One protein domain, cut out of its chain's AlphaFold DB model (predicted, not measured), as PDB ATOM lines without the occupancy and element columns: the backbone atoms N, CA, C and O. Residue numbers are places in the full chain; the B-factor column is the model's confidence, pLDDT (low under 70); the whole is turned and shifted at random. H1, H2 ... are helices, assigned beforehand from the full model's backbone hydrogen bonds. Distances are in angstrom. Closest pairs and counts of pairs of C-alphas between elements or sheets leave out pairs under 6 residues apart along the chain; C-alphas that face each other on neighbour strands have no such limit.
ATOM      1  N   ASP A  14      97.747 159.716 141.649       84.75
ATOM      2  CA  ASP A  14      97.909 161.149 141.934       84.75
ATOM      3  C   ASP A  14      99.363 161.575 141.664       84.75
ATOM      4  O   ASP A  14     100.306 160.855 141.999       84.75
ATOM      5  N   SER A  15      99.528 162.777 141.115       81.94
ATOM      6  CA  SER A  15     100.785 163.523 140.965       81.94
ATOM      7  C   SER A  15     101.783 163.291 142.111       81.94
ATOM      8  O   SER A  15     102.938 162.937 141.877       81.94
ATOM      9  N   LYS A  16     101.317 163.384 143.362       86.69
ATOM     10  CA  LYS A  16     102.117 163.192 144.582       86.69
ATOM     11  C   LYS A  16     102.703 161.787 144.715       86.69
ATOM     12  O   LYS A  16     103.813 161.635 145.221       86.69
ATOM     13  N   LEU A  17     101.973 160.755 144.288       88.12
ATOM     14  CA  LEU A  17     102.453 159.375 144.337       88.12
ATOM     15  C   LEU A  17     103.515 159.136 143.255       88.12
ATOM     16  O   LEU A  17     104.507 158.469 143.539       88.12
ATOM     17  N   TYR A  18     103.389 159.764 142.079       87.75
ATOM     18  CA  TYR A  18     104.492 159.809 141.115       87.75
ATOM     19  C   TYR A  18     105.729 160.512 141.692       87.75
ATOM     20  O   TYR A  18     106.815 159.959 141.557       87.75
ATOM     21  N   SER A  19     105.597 161.644 142.399       89.31
ATOM     22  CA  SER A  19     106.745 162.315 143.046       89.31
ATOM     23  C   SER A  19     107.468 161.400 144.039       89.31
ATOM     24  O   SER A  19     108.693 161.298 144.019       89.31
ATOM     25  N   VAL A  20     106.720 160.694 144.894       92.56
ATOM     26  CA  VAL A  20     107.293 159.775 145.893       92.56
ATOM     27  C   VAL A  20     107.981 158.579 145.228       92.56
ATOM     28  O   VAL A  20     109.102 158.240 145.608       92.56
ATOM     29  N   LEU A  21     107.357 157.969 144.215       90.88
ATOM     30  CA  LEU A  21     107.942 156.848 143.470       90.88
ATOM     31  C   LEU A  21     109.199 157.274 142.695       90.88
ATOM     32  O   LEU A  21     110.225 156.603 142.782       90.88
ATOM     33  N   LEU A  22     109.147 158.414 142.002       92.56
ATOM     34  CA  LEU A  22     110.268 158.976 141.246       92.56
ATOM     35  C   LEU A  22     111.467 159.253 142.161       92.56
ATOM     36  O   LEU A  22     112.582 158.810 141.883       92.56
ATOM     37  N   LYS A  23     111.223 159.910 143.301       92.12
ATOM     38  CA  LYS A  23     112.238 160.200 144.318       92.12
ATOM     39  C   LYS A  23     112.829 158.928 144.927       92.12
ATOM     40  O   LYS A  23     114.041 158.868 145.121       92.12
ATOM     41  N   GLY A  24     112.009 157.899 145.151       93.94
ATOM     42  CA  GLY A  24     112.460 156.572 145.578       93.94
ATOM     43  C   GLY A  24     113.371 155.892 144.549       93.94
ATOM     44  O   GLY A  24     114.442 155.407 144.908       93.94
ATOM     45  N   CYS A  25     113.009 155.911 143.261       93.81
ATOM     46  CA  CYS A  25     113.855 155.373 142.192       93.81
ATOM     47  C   CYS A  25     115.187 156.125 142.067       93.81
ATOM     48  O   CYS A  25     116.231 155.485 141.949       93.81
ATOM     49  N   LEU A  26     115.177 157.459 142.159       91.00
ATOM     50  CA  LEU A  26     116.391 158.283 142.120       91.00
ATOM     51  C   LEU A  26     117.306 158.024 143.331       91.00
ATOM     52  O   LEU A  26     118.510 157.834 143.155       91.00
ATOM     53  N   GLN A  27     116.745 157.927 144.543       93.00
ATOM     54  CA  GLN A  27     117.492 157.557 145.756       93.00
ATOM     55  C   GLN A  27     118.053 156.127 145.688       93.00
ATOM     56  O   GLN A  27     119.171 155.891 146.136       93.00
ATOM     57  N   GLY A  28     117.324 155.190 145.075       92.62
ATOM     58  CA  GLY A  28     117.784 153.824 144.800       92.62
ATOM     59  C   GLY A  28     118.712 153.681 143.585       92.62
ATOM     60  O   GLY A  28     119.040 152.558 143.217       92.62
ATOM     61  N   HIS A  29     119.114 154.783 142.933       91.62
ATOM     62  CA  HIS A  29     119.911 154.801 141.695       91.62
ATOM     63  C   HIS A  29     119.273 154.057 140.493       91.62
ATOM     64  O   HIS A  29     119.946 153.817 139.494       91.62
ATOM     65  N   HIS A  30     117.978 153.733 140.541       92.50
ATOM     66  CA  HIS A  30     117.240 153.033 139.485       92.50
ATOM     67  C   HIS A  30     116.717 154.012 138.423       92.50
ATOM     68  O   HIS A  30     115.526 154.341 138.386       92.50
ATOM     69  N   VAL A  31     117.616 154.524 137.582       90.94
ATOM     70  CA  VAL A  31     117.307 155.640 136.676       90.94
ATOM     71  C   VAL A  31     116.397 155.225 135.511       90.94
ATOM     72  O   VAL A  31     115.535 156.005 135.112       90.94
ATOM     73  N   GLU A  32     116.484 153.989 135.018       89.94
ATOM     74  CA  GLU A  32     115.583 153.474 133.974       89.94
ATOM     75  C   GLU A  32     114.139 153.425 134.492       89.94
ATOM     76  O   GLU A  32     113.220 153.938 133.856       89.94
ATOM     77  N   ARG A  33     113.952 152.913 135.719       89.56
ATOM     78  CA  ARG A  33     112.641 152.871 136.394       89.56
ATOM     79  C   ARG A  33     112.067 154.273 136.624       89.56
ATOM     80  O   ARG A  33     110.858 154.454 136.506       89.56
ATOM     81  N   ALA A  34     112.916 155.264 136.912       92.19
ATOM     82  CA  ALA A  34     112.511 156.666 137.020       92.19
ATOM     83  C   ALA A  34     112.006 157.226 135.673       92.19
ATOM     84  O   ALA A  34     110.965 157.884 135.628       92.19
ATOM     85  N   VAL A  35     112.694 156.923 134.565       89.75
ATOM     86  CA  VAL A  35     112.271 157.328 133.213       89.75
ATOM     87  C   VAL A  35     110.971 156.641 132.792       89.75
ATOM     88  O   VAL A  35     110.089 157.306 132.246       89.75
ATOM     89  N   ASP A  36     110.804 155.348 133.069       90.00
ATOM     90  CA  ASP A  36     109.584 154.623 132.699       90.00
ATOM     91  C   ASP A  36     108.370 155.018 133.556       90.00
ATOM     92  O   ASP A  36     107.267 155.136 133.018       90.00
ATOM     93  N   LEU A  37     108.562 155.367 134.838       89.38
ATOM     94  CA  LEU A  37     107.536 156.033 135.656       89.38
ATOM     95  C   LEU A  37     107.056 157.343 135.017       89.38
ATOM     96  O   LEU A  37     105.852 157.582 134.939       89.38
ATOM     97  N   VAL A  38     107.975 158.175 134.515       89.31
ATOM     98  CA  VAL A  38     107.634 159.438 133.837       89.31
ATOM     99  C   VAL A  38     106.960 159.188 132.482       89.31
ATOM    100  O   VAL A  38     105.951 159.823 132.173       89.31
ATOM    101  N   ARG A  39     107.439 158.225 131.682       87.12
ATOM    102  CA  ARG A  39     106.793 157.830 130.414       87.12
ATOM    103  C   ARG A  39     105.362 157.333 130.624       87.12
ATOM    104  O   ARG A  39     104.497 157.664 129.812       87.12
ATOM    105  N   ALA A  40     105.113 156.583 131.700       86.62
ATOM    106  CA  ALA A  40     103.785 156.121 132.088       86.62
ATOM    107  C   ALA A  40     102.895 157.272 132.593       86.62
ATOM    108  O   ALA A  40     101.754 157.391 132.147       86.62
ATOM    109  N   ALA A  41     103.419 158.168 133.442       85.94
ATOM    110  CA  ALA A  41     102.688 159.337 133.946       85.94
ATOM    111  C   ALA A  41     102.158 160.237 132.815       85.94
ATOM    112  O   ALA A  41     101.002 160.660 132.841       85.94
ATOM    113  N   TYR A  42     102.977 160.468 131.784       82.44
ATOM    114  CA  TYR A  42     102.589 161.241 130.602       82.44
ATOM    115  C   TYR A  42     101.814 160.447 129.536       82.44
ATOM    116  O   TYR A  42     101.430 161.026 128.521       82.44
ATOM    117  N   GLY A  43     101.597 159.138 129.715       85.56
ATOM    118  CA  GLY A  43     100.968 158.276 128.705       85.56
ATOM    119  C   GLY A  43     101.753 158.177 127.388       85.56
ATOM    120  O   GLY A  43     101.176 157.876 126.347       85.56
ATOM    121  N   ILE A  44     103.060 158.463 127.416       80.06
ATOM    122  CA  ILE A  44     103.941 158.474 126.234       80.06
ATOM    123  C   ILE A  44     104.303 157.050 125.800       80.06
ATOM    124  O   ILE A  44     104.589 156.818 124.627       80.06
ATOM    125  N   SER A  45     104.279 156.099 126.735       61.84
ATOM    126  CA  SER A  45     104.480 154.682 126.453       61.84
ATOM    127  C   SER A  45     103.252 153.871 126.876       61.84
ATOM    128  O   SER A  45     102.782 154.057 127.997       61.84
ATOM    129  N   PRO A  46     102.755 152.938 126.039       48.84
ATOM    130  CA  PRO A  46     101.700 151.998 126.410       48.84
ATOM    131  C   PRO A  46     102.219 150.827 127.261       48.84
ATOM    132  O   PRO A  46     101.472 149.878 127.487       48.84
ATOM    133  N   ILE A  47     103.483 150.866 127.716       56.72
ATOM    134  CA  ILE A  47     104.026 149.940 128.719       56.72
ATOM    135  C   ILE A  47     103.076 149.935 129.928       56.72
ATOM    136  O   ILE A  47     102.960 150.956 130.615       56.72
ATOM    137  N   PRO A  48     102.409 148.806 130.239       53.25
ATOM    138  CA  PRO A  48     101.821 148.633 131.555       53.25
ATOM    139  C   PRO A  48     102.971 148.720 132.554       53.25
ATOM    140  O   PRO A  48     104.010 148.102 132.321       53.25
ATOM    141  N   LEU A  49     102.803 149.435 133.670       54.62
ATOM    142  CA  LEU A  49     103.769 149.401 134.775       54.62
ATOM    143  C   LEU A  49     103.719 148.027 135.466       54.62
ATOM    144  O   LEU A  49     103.264 147.885 136.601       54.62
ATOM    145  N   HIS A  50     104.202 147.008 134.755       46.12
ATOM    146  CA  HIS A  50     104.530 145.686 135.256       46.12
ATOM    147  C   HIS A  50     105.810 145.833 136.079       46.12
ATOM    148  O   HIS A  50     106.902 145.442 135.671       46.12
ATOM    149  N   ILE A  51     105.664 146.467 137.247       50.22
ATOM    150  CA  ILE A  51     106.665 146.488 138.315       50.22
ATOM    151  C   ILE A  51     106.663 145.083 138.924       50.22
ATOM    152  O   ILE A  51     106.216 144.848 140.045       50.22
ATOM    153  N   GLU A  52     107.081 144.123 138.106       42.12
ATOM    154  CA  GLU A  52     107.215 142.735 138.487       42.12
ATOM    155  C   GLU A  52     108.294 142.644 139.555       42.12
ATOM    156  O   GLU A  52     109.299 143.366 139.523       42.12
ATOM    157  N   PRO A 129     100.353 171.995 135.790       58.75
ATOM    158  CA  PRO A 129     101.495 172.554 136.513       58.75
ATOM    159  C   PRO A 129     102.276 171.579 137.422       58.75
ATOM    160  O   PRO A 129     103.505 171.629 137.368       58.75
ATOM    161  N   PRO A 130     101.653 170.675 138.218       60.94
ATOM    162  CA  PRO A 130     102.414 169.717 139.028       60.94
ATOM    163  C   PRO A 130     103.149 168.654 138.199       60.94
ATOM    164  O   PRO A 130     104.168 168.147 138.659       60.94
ATOM    165  N   ASP A 131     102.710 168.350 136.974       65.81
ATOM    166  CA  ASP A 131     103.435 167.417 136.103       65.81
ATOM    167  C   ASP A 131     104.791 168.021 135.698       65.81
ATOM    168  O   ASP A 131     105.823 167.356 135.746       65.81
ATOM    169  N   CYS A 132     104.821 169.321 135.371       70.56
ATOM    170  CA  CYS A 132     106.064 170.037 135.066       70.56
ATOM    171  C   CYS A 132     107.078 169.983 136.224       70.56
ATOM    172  O   CYS A 132     108.280 169.937 135.967       70.56
ATOM    173  N   GLN A 133     106.612 169.931 137.478       76.81
ATOM    174  CA  GLN A 133     107.469 169.786 138.660       76.81
ATOM    175  C   GLN A 133     108.260 168.464 138.627       76.81
ATOM    176  O   GLN A 133     109.455 168.468 138.913       76.81
ATOM    177  N   LEU A 134     107.629 167.354 138.216       73.88
ATOM    178  CA  LEU A 134     108.271 166.034 138.099       73.88
ATOM    179  C   LEU A 134     109.387 166.024 137.049       73.88
ATOM    180  O   LEU A 134     110.430 165.406 137.256       73.88
ATOM    181  N   LEU A 135     109.181 166.715 135.923       77.00
ATOM    182  CA  LEU A 135     110.215 166.850 134.897       77.00
ATOM    183  C   LEU A 135     111.390 167.708 135.372       77.00
ATOM    184  O   LEU A 135     112.525 167.392 135.026       77.00
ATOM    185  N   VAL A 136     111.144 168.757 136.163       81.25
ATOM    186  CA  VAL A 136     112.222 169.565 136.755       81.25
ATOM    187  C   VAL A 136     113.014 168.746 137.776       81.25
ATOM    188  O   VAL A 136     114.228 168.655 137.628       81.25
ATOM    189  N   GLU A 137     112.358 168.056 138.721       75.69
ATOM    190  CA  GLU A 137     113.051 167.182 139.687       75.69
ATOM    191  C   GLU A 137     113.876 166.081 138.989       75.69
ATOM    192  O   GLU A 137     115.006 165.807 139.396       75.69
ATOM    193  N   LEU A 138     113.361 165.479 137.906       78.88
ATOM    194  CA  LEU A 138     114.122 164.510 137.109       78.88
ATOM    195  C   LEU A 138     115.327 165.160 136.413       78.88
ATOM    196  O   LEU A 138     116.425 164.610 136.458       78.88
ATOM    197  N   VAL A 139     115.148 166.312 135.761       82.06
ATOM    198  CA  VAL A 139     116.224 166.992 135.018       82.06
ATOM    199  C   VAL A 139     117.313 167.518 135.956       82.06
ATOM    200  O   VAL A 139     118.487 167.437 135.599       82.06
ATOM    201  N   GLU A 140     116.970 167.988 137.156       80.19
ATOM    202  CA  GLU A 140     117.939 168.364 138.195       80.19
ATOM    203  C   GLU A 140     118.700 167.140 138.729       80.19
ATOM    204  O   GLU A 140     119.930 167.159 138.796       80.19
ATOM    205  N   ALA A 141     118.003 166.038 139.031       71.44
ATOM    206  CA  ALA A 141     118.641 164.805 139.498       71.44
ATOM    207  C   ALA A 141     119.550 164.153 138.437       71.44
ATOM    208  O   ALA A 141     120.553 163.523 138.784       71.44
ATOM    209  N   LEU A 142     119.229 164.322 137.149       74.88
ATOM    210  CA  LEU A 142     120.065 163.882 136.032       74.88
ATOM    211  C   LEU A 142     121.257 164.820 135.766       74.88
ATOM    212  O   LEU A 142     122.306 164.328 135.362       74.88
ATOM    213  N   HIS A 143     121.155 166.129 136.036       72.00
ATOM    214  CA  HIS A 143     122.264 167.084 135.839       72.00
ATOM    215  C   HIS A 143     123.511 166.788 136.687       72.00
ATOM    216  O   HIS A 143     124.599 167.243 136.346       72.00
ATOM    217  N   GLY A 144     123.375 166.018 137.771       63.91
ATOM    218  CA  GLY A 144     124.502 165.543 138.579       63.91
ATOM    219  C   GLY A 144     125.199 164.277 138.057       63.91
ATOM    220  O   GLY A 144     126.034 163.730 138.776       63.91
ATOM    221  N   ARG A 145     124.835 163.755 136.875       57.00
ATOM    222  CA  ARG A 145     125.378 162.509 136.290       57.00
ATOM    223  C   ARG A 145     125.641 162.666 134.787       57.00
ATOM    224  O   ARG A 145     125.302 163.681 134.185       57.00
ATOM    225  N   GLU A 146     126.262 161.660 134.174       54.66
ATOM    226  CA  GLU A 146     126.587 161.660 132.742       54.66
ATOM    227  C   GLU A 146     125.308 161.580 131.884       54.66
ATOM    228  O   GLU A 146     124.741 160.521 131.629       54.66
ATOM    229  N   LEU A 147     124.822 162.755 131.472       55.12
ATOM    230  CA  LEU A 147     123.538 162.978 130.795       55.12
ATOM    231  C   LEU A 147     123.416 162.359 129.388       55.12
ATOM    232  O   LEU A 147     122.309 162.306 128.848       55.12
ATOM    233  N   THR A 148     124.522 161.963 128.759       53.66
ATOM    234  CA  THR A 148     124.631 161.772 127.302       53.66
ATOM    235  C   THR A 148     123.715 160.689 126.732       53.66
ATOM    236  O   THR A 148     123.037 160.955 125.739       53.66
ATOM    237  N   GLU A 149     123.618 159.510 127.352       52.56
ATOM    238  CA  GLU A 149     122.664 158.477 126.906       52.56
ATOM    239  C   GLU A 149     121.222 158.813 127.313       52.56
ATOM    240  O   GLU A 149     120.299 158.751 126.496       52.56
ATOM    241  N   LEU A 150     121.009 159.228 128.564       53.06
ATOM    242  CA  LEU A 150     119.676 159.425 129.143       53.06
ATOM    243  C   LEU A 150     118.874 160.556 128.481       53.06
ATOM    244  O   LEU A 150     117.663 160.424 128.291       53.06
ATOM    245  N   VAL A 151     119.542 161.629 128.050       57.56
ATOM    246  CA  VAL A 151     118.918 162.711 127.270       57.56
ATOM    247  C   VAL A 151     118.448 162.226 125.893       57.56
ATOM    248  O   VAL A 151     117.440 162.727 125.400       57.56
ATOM    249  N   SER A 152     119.098 161.221 125.291       57.31
ATOM    250  CA  SER A 152     118.677 160.661 123.995       57.31
ATOM    251  C   SER A 152     117.373 159.846 124.079       57.31
ATOM    252  O   SER A 152     116.637 159.737 123.098       57.31
ATOM    253  N   HIS A 153     117.060 159.307 125.262       55.47
ATOM    254  CA  HIS A 153     115.892 158.457 125.515       55.47
ATOM    255  C   HIS A 153     114.682 159.197 126.103       55.47
ATOM    256  O   HIS A 153     113.577 158.634 126.151       55.47
ATOM    257  N   LEU A 154     114.866 160.446 126.533       59.06
ATOM    258  CA  LEU A 154     113.784 161.353 126.899       59.06
ATOM    259  C   LEU A 154     113.222 162.019 125.629       59.06
ATOM    260  O   LEU A 154     113.978 162.573 124.832       59.06
ATOM    261  N   PRO A 155     111.893 162.015 125.411       64.69
ATOM    262  CA  PRO A 155     111.317 162.640 124.229       64.69
ATOM    263  C   PRO A 155     111.587 164.148 124.265       64.69
ATOM    264  O   PRO A 155     111.181 164.826 125.209       64.69
ATOM    265  N   LEU A 156     112.214 164.683 123.210       60.25
ATOM    266  CA  LEU A 156     112.669 166.083 123.114       60.25
ATOM    267  C   LEU A 156     111.615 167.123 123.537       60.25
ATOM    268  O   LEU A 156     111.962 168.165 124.080       60.25
ATOM    269  N   LYS A 157     110.321 166.833 123.343       56.66
ATOM    270  CA  LYS A 157     109.211 167.679 123.809       56.66
ATOM    271  C   LYS A 157     109.186 167.849 125.336       56.66
ATOM    272  O   LYS A 157     109.004 168.969 125.797       56.66
ATOM    273  N   ALA A 158     109.388 166.782 126.111       59.06
ATOM    274  CA  ALA A 158     109.397 166.836 127.576       59.06
ATOM    275  C   ALA A 158     110.610 167.621 128.100       59.06
ATOM    276  O   ALA A 158     110.454 168.490 128.953       59.06
ATOM    277  N   LEU A 159     111.792 167.396 127.511       61.22
ATOM    278  CA  LEU A 159     112.996 168.197 127.770       61.22
ATOM    279  C   LEU A 159     112.779 169.682 127.443       61.22
ATOM    280  O   LEU A 159     113.132 170.541 128.247       61.22
ATOM    281  N   GLN A 160     112.145 169.993 126.308       67.00
ATOM    282  CA  GLN A 160     111.823 171.369 125.923       67.00
ATOM    283  C   GLN A 160     110.854 172.030 126.919       67.00
ATOM    284  O   GLN A 160     111.059 173.184 127.280       67.00
ATOM    285  N   ILE A 161     109.832 171.304 127.389       62.28
ATOM    286  CA  ILE A 161     108.865 171.792 128.388       62.28
ATOM    287  C   ILE A 161     109.561 172.069 129.725       62.28
ATOM    288  O   ILE A 161     109.441 173.178 130.250       62.28
ATOM    289  N   ALA A 162     110.341 171.108 130.233       55.91
ATOM    290  CA  ALA A 162     111.127 171.250 131.459       55.91
ATOM    291  C   ALA A 162     112.072 172.458 131.380       55.91
ATOM    292  O   ALA A 162     112.103 173.295 132.281       55.91
ATOM    293  N   LYS A 163     112.771 172.601 130.246       64.38
ATOM    294  CA  LYS A 163     113.637 173.742 129.964       64.38
ATOM    295  C   LYS A 163     112.866 175.065 129.981       64.38
ATOM    296  O   LYS A 163     113.307 175.993 130.645       64.38
ATOM    297  N   THR A 164     111.703 175.163 129.328       60.44
ATOM    298  CA  THR A 164     110.902 176.402 129.362       60.44
ATOM    299  C   THR A 164     110.347 176.737 130.749       60.44
ATOM    300  O   THR A 164     110.177 177.916 131.056       60.44
ATOM    301  N   ALA A 165     110.102 175.739 131.605       52.81
ATOM    302  CA  ALA A 165     109.726 175.971 132.999       52.81
ATOM    303  C   ALA A 165     110.906 176.539 133.814       52.81
ATOM    304  O   ALA A 165     110.740 177.541 134.505       52.81
ATOM    305  N   LEU A 166     112.102 175.956 133.666       50.69
ATOM    306  CA  LEU A 166     113.345 176.418 134.300       50.69
ATOM    307  C   LEU A 166     113.803 177.805 133.807       50.69
ATOM    308  O   LEU A 166     114.239 178.631 134.603       50.69
ATOM    309  N   GLU A 167     113.670 178.098 132.510       57.78
ATOM    310  CA  GLU A 167     114.049 179.387 131.905       57.78
ATOM    311  C   GLU A 167     113.032 180.523 132.158       57.78
ATOM    312  O   GLU A 167     113.217 181.630 131.648       57.78
ATOM    313  N   THR A 168     111.977 180.296 132.954       43.81
ATOM    314  CA  THR A 168     110.986 181.325 133.321       43.81
ATOM    315  C   THR A 168     111.211 181.831 134.758       43.81
ATOM    316  O   THR A 168     110.539 181.369 135.684       43.81
TER     317      THR A 168
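AT A GLANCE: This is residues 14 to 52 and 129 to 168 of the 304 residues of an uncharacterized protein of Vitrella brassicaformis (strain CCMP3155) (UniProt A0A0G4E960). H1, H2 and H3 make a triangular up-and-down bundle, each running against the one before; H5 crosses H3. It is all helix, 79 printed residues with H1 to H5 in order. The whole is compact, radius of gyration of the C-alphas 11.9 A, spanning 37 by 27 by 22 A.

IN THESE COORDINATES: H1, residues 15 to 27, begins at C-alpha 15 (100.785, 163.523, 140.965). H2 is residues 31 to 41, H3 129 to 143, 21.5 A long, H4 148 to 153. H5, 156 to 166, ends at (113.345, 176.418, 134.300).

HOW THE PARTS SIT: H1 and H2 form a hairpin, closest C-alphas Leu 22 and Ala 34, 5.3 A. H3 touches H1, C-alphas Leu 134 and Ser 19 closest, 6.4 A. H5 touches H3, about perpendicular at 83 degrees, closest C-alphas Ala 162 and Leu 135, 5.7 A. H4 and H2 are near each other. O i to N i+4 pairs are within hydrogen-bond range throughout H1, H2 and H5, 9 of 11 in H3, 0 of 2 in H4, with 2 of 3 i+3 pairs.

THE WHOLE: Residues 53 to 128 are cut out; C-alphas 52 and 129 are 30.4 A apart. pLDDT is under 70 at 45 to 52, 129 to 131 and 144 to 168.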